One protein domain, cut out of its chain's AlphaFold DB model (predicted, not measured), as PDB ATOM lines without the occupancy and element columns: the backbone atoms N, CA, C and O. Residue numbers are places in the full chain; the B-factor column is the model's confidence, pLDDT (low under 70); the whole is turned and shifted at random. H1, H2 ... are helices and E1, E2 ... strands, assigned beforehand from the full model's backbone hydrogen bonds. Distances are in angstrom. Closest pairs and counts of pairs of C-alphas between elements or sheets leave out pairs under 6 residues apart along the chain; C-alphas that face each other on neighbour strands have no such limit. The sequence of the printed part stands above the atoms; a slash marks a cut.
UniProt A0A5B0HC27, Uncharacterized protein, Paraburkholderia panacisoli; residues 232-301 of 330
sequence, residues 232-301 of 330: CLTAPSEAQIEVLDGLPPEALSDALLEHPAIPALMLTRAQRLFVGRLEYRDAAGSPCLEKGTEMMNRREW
ATOM      1  N   CYS A 232     -16.343 -24.034  22.892       95.50
ATOM      2  CA  CYS A 232     -17.194 -23.968  21.707       95.50
ATOM      3  C   CYS A 232     -18.325 -25.009  21.783       95.50
ATOM      4  O   CYS A 232     -18.074 -26.188  22.024       95.50
ATOM      5  N   LEU A 233     -19.572 -24.575  21.625       96.00
ATOM      6  CA  LEU A 233     -20.761 -25.431  21.615       96.00
ATOM      7  C   LEU A 233     -21.097 -25.926  20.208       96.00
ATOM      8  O   LEU A 233     -21.703 -26.987  20.066       96.00
ATOM      9  N   THR A 234     -20.691 -25.191  19.171       95.56
ATOM     10  CA  THR A 234     -20.943 -25.591  17.787       95.56
ATOM     11  C   THR A 234     -20.189 -26.867  17.441       95.56
ATOM     12  O   THR A 234     -18.960 -26.937  17.532       95.56
ATOM     13  N   ALA A 235     -20.942 -27.868  16.994       95.75
ATOM     14  CA  ALA A 235     -20.437 -29.105  16.420       95.75
ATOM     15  C   ALA A 235     -20.775 -29.111  14.918       95.75
ATOM     16  O   ALA A 235     -21.822 -29.638  14.538       95.75
ATOM     17  N   PRO A 236     -19.953 -28.462  14.073       93.81
ATOM     18  CA  PRO A 236     -20.249 -28.348  12.651       93.81
ATOM     19  C   PRO A 236     -20.168 -29.715  11.969       93.81
ATOM     20  O   PRO A 236     -19.301 -30.529  12.301       93.81
ATOM     21  N   SER A 237     -21.069 -29.970  11.020       93.62
ATOM     22  CA  SER A 237     -21.006 -31.175  10.187       93.62
ATOM     23  C   SER A 237     -19.977 -31.004   9.067       93.62
ATOM     24  O   SER A 237     -19.657 -29.883   8.678       93.62
ATOM     25  N   GLU A 238     -19.469 -32.111   8.513       89.44
ATOM     26  CA  GLU A 238     -18.468 -32.067   7.432       89.44
ATOM     27  C   GLU A 238     -18.941 -31.277   6.202       89.44
ATOM     28  O   GLU A 238     -18.138 -30.617   5.554       89.44
ATOM     29  N   ALA A 239     -20.249 -31.259   5.930       91.56
ATOM     30  CA  ALA A 239     -20.835 -30.496   4.827       91.56
ATOM     31  C   ALA A 239     -20.802 -28.968   5.033       91.56
ATOM     32  O   ALA A 239     -21.054 -28.223   4.093       91.56
ATOM     33  N   GLN A 240     -20.535 -28.491   6.252       90.62
ATOM     34  CA  GLN A 240     -20.480 -27.064   6.598       90.62
ATOM     35  C   GLN A 240     -19.042 -26.533   6.721       90.62
ATOM     36  O   GLN A 240     -18.826 -25.397   7.160       90.62
ATOM     37  N   ILE A 241     -18.064 -27.384   6.413       92.94
ATOM     38  CA  ILE A 241     -16.641 -27.088   6.494       92.94
ATOM     39  C   ILE A 241     -16.157 -26.708   5.098       92.94
ATOM     40  O   ILE A 241     -16.212 -27.524   4.182       92.94
ATOM     41  N   GLU A 242     -15.629 -25.495   4.952       92.31
ATOM     42  CA  GLU A 242     -14.990 -25.053   3.711       92.31
ATOM     43  C   GLU A 242     -13.521 -24.745   3.982       92.31
ATOM     44  O   GLU A 242     -13.169 -23.996   4.898       92.31
ATOM     45  N   VAL A 243     -12.641 -25.352   3.187       92.25
ATOM     46  CA  VAL A 243     -11.207 -25.072   3.240       92.25
ATOM     47  C   VAL A 243     -10.941 -23.880   2.330       92.25
ATOM     48  O   VAL A 243     -11.028 -23.999   1.113       92.25
ATOM     49  N   LEU A 244     -10.651 -22.729   2.933       89.25
ATOM     50  CA  LEU A 244     -10.280 -21.520   2.204       89.25
ATOM     51  C   LEU A 244      -8.800 -21.561   1.805       89.25
ATOM     52  O   LEU A 244      -7.944 -21.969   2.597       89.25
ATOM     53  N   ASP A 245      -8.503 -21.074   0.602       91.12
ATOM     54  CA  ASP A 245      -7.131 -20.878   0.140       91.12
ATOM     55  C   ASP A 245      -6.411 -19.823   0.996       91.12
ATOM     56  O   ASP A 245      -6.978 -18.793   1.365       91.12
ATOM     57  N   GLY A 246      -5.138 -20.075   1.316       89.31
ATOM     58  CA  GLY A 246      -4.294 -19.145   2.079       89.31
ATOM     59  C   GLY A 246      -4.349 -19.294   3.604       89.31
ATOM     60  O   GLY A 246      -3.699 -18.523   4.309       89.31
ATOM     61  N   LEU A 247      -5.068 -20.290   4.132       91.25
ATOM     62  CA  LEU A 247      -4.986 -20.634   5.553       91.25
ATOM     63  C   LEU A 247      -3.586 -21.163   5.914       91.25
ATOM     64  O   LEU A 247      -3.021 -21.976   5.177       91.25
ATOM     65  N   PRO A 248      -3.018 -20.762   7.067       92.06
ATOM     66  CA  PRO A 248      -1.740 -21.298   7.511       92.06
ATOM     67  C   PRO A 248      -1.863 -22.806   7.794       92.06
ATOM     68  O   PRO A 248      -2.907 -23.260   8.275       92.06
ATOM     69  N   PRO A 249      -0.793 -23.596   7.578       92.06
ATOM     70  CA  PRO A 249      -0.817 -25.050   7.778       92.06
ATOM     71  C   PRO A 249      -1.199 -25.443   9.213       92.06
ATOM     72  O   PRO A 249      -1.808 -26.485   9.444       92.06
ATOM     73  N   GLU A 250      -0.918 -24.571  10.181       91.25
ATOM     74  CA  GLU A 250      -1.328 -24.721  11.576       91.25
ATOM     75  C   GLU A 250      -2.856 -24.803  11.716       91.25
ATOM     76  O   GLU A 250      -3.361 -25.693  12.403       91.25
ATOM     77  N   ALA A 251      -3.610 -23.946  11.018       92.31
ATOM     78  CA  ALA A 251      -5.073 -23.940  11.058       92.31
ATOM     79  C   ALA A 251      -5.684 -25.227  10.472       92.31
ATOM     80  O   ALA A 251      -6.761 -25.649  10.905       92.31
ATOM     81  N   LEU A 252      -4.977 -25.874   9.541       93.75
ATOM     82  CA  LEU A 252      -5.375 -27.136   8.910       93.75
ATOM     83  C   LEU A 252      -4.998 -28.377   9.727       93.75
ATOM     84  O   LEU A 252      -5.510 -29.458   9.441       93.75
ATOM     85  N   SER A 253      -4.129 -28.241  10.734       93.56
ATOM     86  CA  SER A 253      -3.750 -29.353  11.613       93.56
ATOM     87  C   SER A 253      -4.959 -29.901  12.384       93.56
ATOM     88  O   SER A 253      -5.979 -29.229  12.497       93.56
ATOM     89  N   ASP A 254      -4.866 -31.098  12.964       92.69
ATOM     90  CA  ASP A 254      -5.927 -31.637  13.837       92.69
ATOM     91  C   ASP A 254      -5.759 -31.217  15.315       92.69
ATOM     92  O   ASP A 254      -6.577 -31.561  16.170       92.69
ATOM     93  N   ALA A 255      -4.721 -30.436  15.640       91.44
ATOM     94  CA  ALA A 255      -4.470 -29.958  16.997       91.44
ATOM     95  C   ALA A 255      -5.534 -28.945  17.448       91.44
ATOM     96  O   ALA A 255      -6.068 -28.191  16.636       91.44
ATOM     97  N   LEU A 256      -5.812 -28.865  18.751       92.56
ATOM     98  CA  LEU A 256      -6.625 -27.781  19.308       92.56
ATOM     99  C   LEU A 256      -5.839 -26.469  19.222       92.56
ATOM    100  O   LEU A 256      -4.733 -26.379  19.752       92.56
ATOM    101  N   LEU A 257      -6.425 -25.450  18.596       93.88
ATOM    102  CA  LEU A 257      -5.822 -24.117  18.513       93.88
ATOM    103  C   LEU A 257      -6.736 -23.078  19.127       93.88
ATOM    104  O   LEU A 257      -7.956 -23.171  19.030       93.88
ATOM    105  N   GLU A 258      -6.122 -22.081  19.742       94.25
ATOM    106  CA  GLU A 258      -6.824 -20.939  20.308       94.25
ATOM    107  C   GLU A 258      -7.452 -20.095  19.190       94.25
ATOM    108  O   GLU A 258      -6.836 -19.850  18.149       94.25
ATOM    109  N   HIS A 259      -8.686 -19.654  19.407       94.75
ATOM    110  CA  HIS A 259      -9.402 -18.762  18.515       94.75
ATOM    111  C   HIS A 259      -8.647 -17.425  18.406       94.75
ATOM    112  O   HIS A 259      -8.370 -16.799  19.433       94.75
ATOM    113  N   PRO A 260      -8.373 -16.905  17.195       92.88
ATOM    114  CA  PRO A 260      -7.544 -15.712  17.031       92.88
ATOM    115  C   PRO A 260      -8.126 -14.468  17.708       92.88
ATOM    116  O   PRO A 260      -7.385 -13.682  18.273       92.88
ATOM    117  N   ALA A 261      -9.447 -14.280  17.685       93.12
ATOM    118  CA  ALA A 261     -10.093 -13.128  18.325       93.12
ATOM    119  C   ALA A 261     -10.634 -13.362  19.752       93.12
ATOM    120  O   ALA A 261     -10.956 -12.386  20.425       93.12
ATOM    121  N   ILE A 262     -10.751 -14.612  20.219       92.94
ATOM    122  CA  ILE A 262     -11.403 -14.953  21.492       92.94
ATOM    123  C   ILE A 262     -10.385 -15.710  22.354       92.94
ATOM    124  O   ILE A 262     -10.212 -16.918  22.183       92.94
ATOM    125  N   PRO A 263      -9.684 -15.017  23.269       88.94
ATOM    126  CA  PRO A 263      -8.650 -15.635  24.086       88.94
ATOM    127  C   PRO A 263      -9.173 -16.841  24.874       88.94
ATOM    128  O   PRO A 263     -10.294 -16.830  25.379       88.94
ATOM    129  N   ALA A 264      -8.326 -17.857  25.009       90.56
ATOM    130  CA  ALA A 264      -8.577 -19.138  25.664       90.56
ATOM    131  C   ALA A 264      -9.669 -20.030  25.038       90.56
ATOM    132  O   ALA A 264      -9.861 -21.149  25.516       90.56
ATOM    133  N   LEU A 265     -10.364 -19.599  23.975       94.62
ATOM    134  CA  LEU A 265     -11.341 -20.446  23.291       94.62
ATOM    135  C   LEU A 265     -10.607 -21.418  22.368       94.62
ATOM    136  O   LEU A 265     -10.146 -21.045  21.293       94.62
ATOM    137  N   MET A 266     -10.490 -22.672  22.791       95.31
ATOM    138  CA  MET A 266      -9.843 -23.714  21.995       95.31
ATOM    139  C   MET A 266     -10.822 -24.276  20.962       95.31
ATOM    140  O   MET A 266     -11.910 -24.730  21.313       95.31
ATOM    141  N   LEU A 267     -10.417 -24.269  19.696       96.31
ATOM    142  CA  LEU A 267     -11.192 -24.762  18.566       96.31
ATOM    143  C   LEU A 267     -10.598 -26.052  18.006       96.31
ATOM    144  O   LEU A 267      -9.381 -26.166  17.812       96.31
ATOM    145  N   THR A 268     -11.479 -26.990  17.671       96.56
ATOM    146  CA  THR A 268     -11.147 -28.135  16.815       96.56
ATOM    147  C   THR A 268     -10.968 -27.683  15.368       96.56
ATOM    148  O   THR A 268     -11.473 -26.634  14.969       96.56
ATOM    149  N   ARG A 269     -10.302 -28.498  14.543       95.88
ATOM    150  CA  ARG A 269     -10.159 -28.230  13.103       95.88
ATOM    151  C   ARG A 269     -11.497 -27.944  12.416       95.88
ATOM    152  O   ARG A 269     -11.608 -26.966  11.686       95.88
ATOM    153  N   ALA A 270     -12.521 -28.743  12.708       96.50
ATOM    154  CA  ALA A 270     -13.853 -28.562  12.142       96.50
ATOM    155  C   ALA A 270     -14.465 -27.199  12.510       96.50
ATOM    156  O   ALA A 270     -15.015 -26.511  11.657       96.50
ATOM    157  N   GLN A 271     -14.308 -26.763  13.764       97.06
ATOM    158  CA  GLN A 271     -14.779 -25.451  14.222       97.06
ATOM    159  C   GLN A 271     -13.981 -24.296  13.611       97.06
ATOM    160  O   GLN A 271     -14.545 -23.239  13.343       97.06
ATOM    161  N   ARG A 272     -12.679 -24.479  13.359       96.06
ATOM    162  CA  ARG A 272     -11.855 -23.465  12.682       96.06
ATOM    163  C   ARG A 272     -12.334 -23.191  11.266       96.06
ATOM    164  O   ARG A 272     -12.454 -22.029  10.891       96.06
ATOM    165  N   LEU A 273     -12.634 -24.255  10.531       95.75
ATOM    166  CA  LEU A 273     -13.016 -24.225   9.120       95.75
ATOM    167  C   LEU A 273     -14.532 -24.065   8.902       95.75
ATOM    168  O   LEU A 273     -15.014 -24.101   7.773       95.75
ATOM    169  N   PHE A 274     -15.302 -23.902   9.979       96.81
ATOM    170  CA  PHE A 274     -16.742 -23.713   9.892       96.81
ATOM    171  C   PHE A 274     -17.083 -22.351   9.289       96.81
ATOM    172  O   PHE A 274     -16.652 -21.312   9.789       96.81
ATOM    173  N   VAL A 275     -17.905 -22.330   8.245       94.56
ATOM    174  CA  VAL A 275     -18.263 -21.073   7.576       94.56
ATOM    175  C   VAL A 275     -19.212 -20.246   8.444       94.56
ATOM    176  O   VAL A 275     -19.119 -19.024   8.472       94.56
ATOM    177  N   GLY A 276     -20.105 -20.876   9.203       95.88
ATOM    178  CA  GLY A 276     -21.056 -20.163  10.056       95.88
ATOM    179  C   GLY A 276     -20.423 -19.479  11.272       95.88
ATOM    180  O   GLY A 276     -19.212 -19.516  11.490       95.88
ATOM    181  N   ARG A 277     -21.279 -18.865  12.093       97.50
ATOM    182  CA  ARG A 277     -20.891 -18.303  13.391       97.50
ATOM    183  C   ARG A 277     -20.827 -19.396  14.445       97.50
ATOM    184  O   ARG A 277     -21.745 -20.206  14.538       97.50
ATOM    185  N   LEU A 278     -19.779 -19.381  15.257       97.62
ATOM    186  CA  LEU A 278     -19.654 -20.295  16.385       97.62
ATOM    187  C   LEU A 278     -20.507 -19.830  17.571       97.62
ATOM    188  O   LEU A 278     -20.439 -18.689  18.015       97.62
ATOM    189  N   GLU A 279     -21.275 -20.747  18.126       97.88
ATOM    190  CA  GLU A 279     -21.829 -20.672  19.467       97.88
ATOM    191  C   GLU A 279     -20.791 -21.223  20.436       97.88
ATOM    192  O   GLU A 279     -20.227 -22.299  20.233       97.88
ATOM    193  N   TYR A 280     -20.528 -20.500  21.513       96.88
ATOM    194  CA  TYR A 280     -19.588 -20.913  22.543       96.88
ATOM    195  C   TYR A 280     -20.105 -20.505  23.915       96.88
ATOM    196  O   TYR A 280     -20.921 -19.600  24.039       96.88
ATOM    197  N   ARG A 281     -19.642 -21.177  24.965       96.38
ATOM    198  CA  ARG A 281     -19.762 -20.661  26.326       96.38
ATOM    199  C   ARG A 281     -18.562 -19.792  26.607       96.38
ATOM    200  O   ARG A 281     -17.437 -20.221  26.358       96.38
ATOM    201  N   ASP A 282     -18.802 -18.593  27.102       92.94
ATOM    202  CA  ASP A 282     -17.735 -17.741  27.605       92.94
ATOM    203  C   ASP A 282     -17.147 -18.304  28.916       92.94
ATOM    204  O   ASP A 282     -17.543 -19.363  29.413       92.94
ATOM    205  N   ALA A 283     -16.179 -17.593  29.494       86.19
ATOM    206  CA  ALA A 283     -15.577 -17.979  30.769       86.19
ATOM    207  C   ALA A 283     -16.577 -17.981  31.947       86.19
ATOM    208  O   ALA A 283     -16.350 -18.660  32.946       86.19
ATOM    209  N   ALA A 284     -17.690 -17.246  31.833       86.88
ATOM    210  CA  ALA A 284     -18.774 -17.242  32.813       86.88
ATOM    211  C   ALA A 284     -19.762 -18.409  32.606       86.88
ATOM    212  O   ALA A 284     -20.645 -18.630  33.434       86.88
ATOM    213  N   GLY A 285     -19.603 -19.183  31.529       90.31
ATOM    214  CA  GLY A 285     -20.481 -20.289  31.166       90.31
ATOM    215  C   GLY A 285     -21.733 -19.862  30.395       90.31
ATOM    216  O   GLY A 285     -22.577 -20.720  30.117       90.31
ATOM    217  N   SER A 286     -21.853 -18.581  30.039       94.06
ATOM    218  CA  SER A 286     -22.974 -18.021  29.291       94.06
ATOM    219  C   SER A 286     -22.838 -18.333  27.800       94.06
ATOM    220  O   SER A 286     -21.749 -18.173  27.242       94.06
ATOM    221  N   PRO A 287     -23.919 -18.768  27.124       95.31
ATOM    222  CA  PRO A 287     -23.892 -18.968  25.684       95.31
ATOM    223  C   PRO A 287     -23.724 -17.617  24.982       95.31
ATOM    224  O   PRO A 287     -24.452 -16.662  25.243       95.31
ATOM    225  N   CYS A 288     -22.744 -17.549  24.098       96.75
ATOM    226  CA  CYS A 288     -22.393 -16.406  23.280       96.75
ATOM    227  C   CYS A 288     -22.333 -16.852  21.821       96.75
ATOM    228  O   CYS A 288     -21.950 -17.982  21.516       96.75
ATOM    229  N   LEU A 289     -22.691 -15.940  20.922       97.81
ATOM    230  CA  LEU A 289     -22.541 -16.129  19.488       97.81
ATOM    231  C   LEU A 289     -21.357 -15.295  18.998       97.81
ATOM    232  O   LEU A 289     -21.244 -14.112  19.324       97.81
ATOM    233  N   GLU A 290     -20.495 -15.914  18.201       96.94
ATOM    234  CA  GLU A 290     -19.346 -15.290  17.554       96.94
ATOM    235  C   GLU A 290     -19.770 -14.026  16.790       96.94
ATOM    236  O   GLU A 290     -20.727 -14.014  15.999       96.94
ATOM    237  N   LYS A 291     -19.053 -12.927  17.035       96.00
ATOM    238  CA  LYS A 291     -19.284 -11.661  16.333       96.00
ATOM    239  C   LYS A 291     -18.776 -11.751  14.901       96.00
ATOM    240  O   LYS A 291     -17.854 -12.498  14.596       96.00
ATOM    241  N   GLY A 292     -19.311 -10.908  14.017       94.81
ATOM    242  CA  GLY A 292     -18.868 -10.864  12.617       94.81
ATOM    243  C   GLY A 292     -17.359 -10.617  12.468       94.81
ATOM    244  O   GLY A 292     -16.712 -11.271  11.662       94.81
ATOM    245  N   THR A 293     -16.776  -9.739  13.288       93.00
ATOM    246  CA  THR A 293     -15.326  -9.473  13.291       93.00
ATOM    247  C   THR A 293     -14.502 -10.643  13.830       93.00
ATOM    248  O   THR A 293     -13.426 -10.924  13.310       93.00
ATOM    249  N   GLU A 294     -15.004 -11.347  14.847       94.56
ATOM    250  CA  GLU A 294     -14.367 -12.550  15.401       94.56
ATOM    251  C   GLU A 294     -14.351 -13.674  14.355       94.56
ATOM    252  O   GLU A 294     -13.291 -14.249  14.103       94.56
ATOM    253  N   MET A 295     -15.480 -13.870  13.664       95.50
ATOM    254  CA  MET A 295     -15.640 -14.811  12.553       95.50
ATOM    255  C   MET A 295     -14.685 -14.503  11.398       95.50
ATOM    256  O   MET A 295     -14.033 -15.412  10.890       95.50
ATOM    257  N   MET A 296     -14.558 -13.235  10.995       93.81
ATOM    258  CA  MET A 296     -13.611 -12.846   9.942       93.81
ATOM    259  C   MET A 296     -12.162 -13.131  10.352       93.81
ATOM    260  O   MET A 296     -11.428 -13.752   9.588       93.81
ATOM    261  N   ASN A 297     -11.768 -12.780  11.581       93.25
ATOM    262  CA  ASN A 297     -10.423 -13.072  12.090       93.25
ATOM    263  C   ASN A 297     -10.133 -14.578  12.142       93.25
ATOM    264  O   ASN A 297      -9.003 -14.987  11.888       93.25
ATOM    265  N   ARG A 298     -11.141 -15.400  12.463       94.81
ATOM    266  CA  ARG A 298     -11.037 -16.861  12.422       94.81
ATOM    267  C   ARG A 298     -10.881 -17.377  10.997       94.81
ATOM    268  O   ARG A 298      -9.963 -18.147  10.754       94.81
ATOM    269  N   ARG A 299     -11.721 -16.940  10.056       93.50
ATOM    270  CA  ARG A 299     -11.663 -17.378   8.648       93.50
ATOM    271  C   ARG A 299     -10.346 -17.015   7.968       93.50
ATOM    272  O   ARG A 299      -9.819 -17.813   7.207       93.50
ATOM    273  N   GLU A 300      -9.804 -15.839   8.262       92.88
ATOM    274  CA  GLU A 300      -8.510 -15.397   7.726       92.88
ATOM    275  C   GLU A 300      -7.320 -15.885   8.571       92.88
ATOM    276  O   GLU A 300      -6.169 -15.613   8.238       92.88
ATOM    277  N   TRP A 301      -7.595 -16.548   9.699       92.25
ATOM    278  CA  TRP A 301      -6.630 -16.951  10.726       92.25
ATOM    279  C   TRP A 301      -5.612 -15.856  11.090       92.25
ATOM    280  O   TRP A 301      -4.441 -16.124  11.377       92.25
TER     281      TRP A 301
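Overview. This is residues 232 to 301 of the 330 residues of an uncharacterized protein of Paraburkholderia panacisoli (UniProt A0A5B0HC27). With little regular structure, the domain is mostly loops around a short helix, H2, near the middle, with the small hairpin of E1 and E2 at one end, H1 towards the other and H3 to one side. The 70 printed residues include H1, H2, E1, E2 and H3 in that order, a mixed class with 22 residues in named elements and an antiparallel sheet, E1 - E2. It is compact, with a radius of gyration of the C-alphas of 11.2 A and spans of 34 by 23 by 22 A.

Along the chain. E1, residues 279 to 281, begins at C-alpha 279 (-21.829, -20.672, 19.467) and measures 7.2 A; E2, residues 287 to 289, 6.9 A. H3, residues 292 to 299, measures 10.5 A, ending at C-alpha 299 (-11.663, -17.378, 8.648). H2, residues 269 to 272, and H1, residues 249 to 252, each measure 5.1 A.

Arrangement. In the hairpin E1 and E2, antiparallel at 143 degrees, N 280 and O 288 are within hydrogen-bond range at 2.9 A. H2 and H3 are close but not clearly touching; their closest C-alphas, Arg 272 and Arg 298, are 6.7 A apart. H1 and H2 only just touch, with 3 pairs of C-alphas within 8 A, the closest Leu 252 and Arg 269 at 6.5 A. Every O i to N i+4 pair in H3 is within hydrogen-bond range; H1 and H2 are too short for such a pair.

Size, cuts and confidence. The farthest C-alphas, Asp 245 and Ala 284, are 34.9 A apart. The link from H1 to H2 is long, 16 residues. The printed part has no cut, and no printed residue is under 70 in pLDDT.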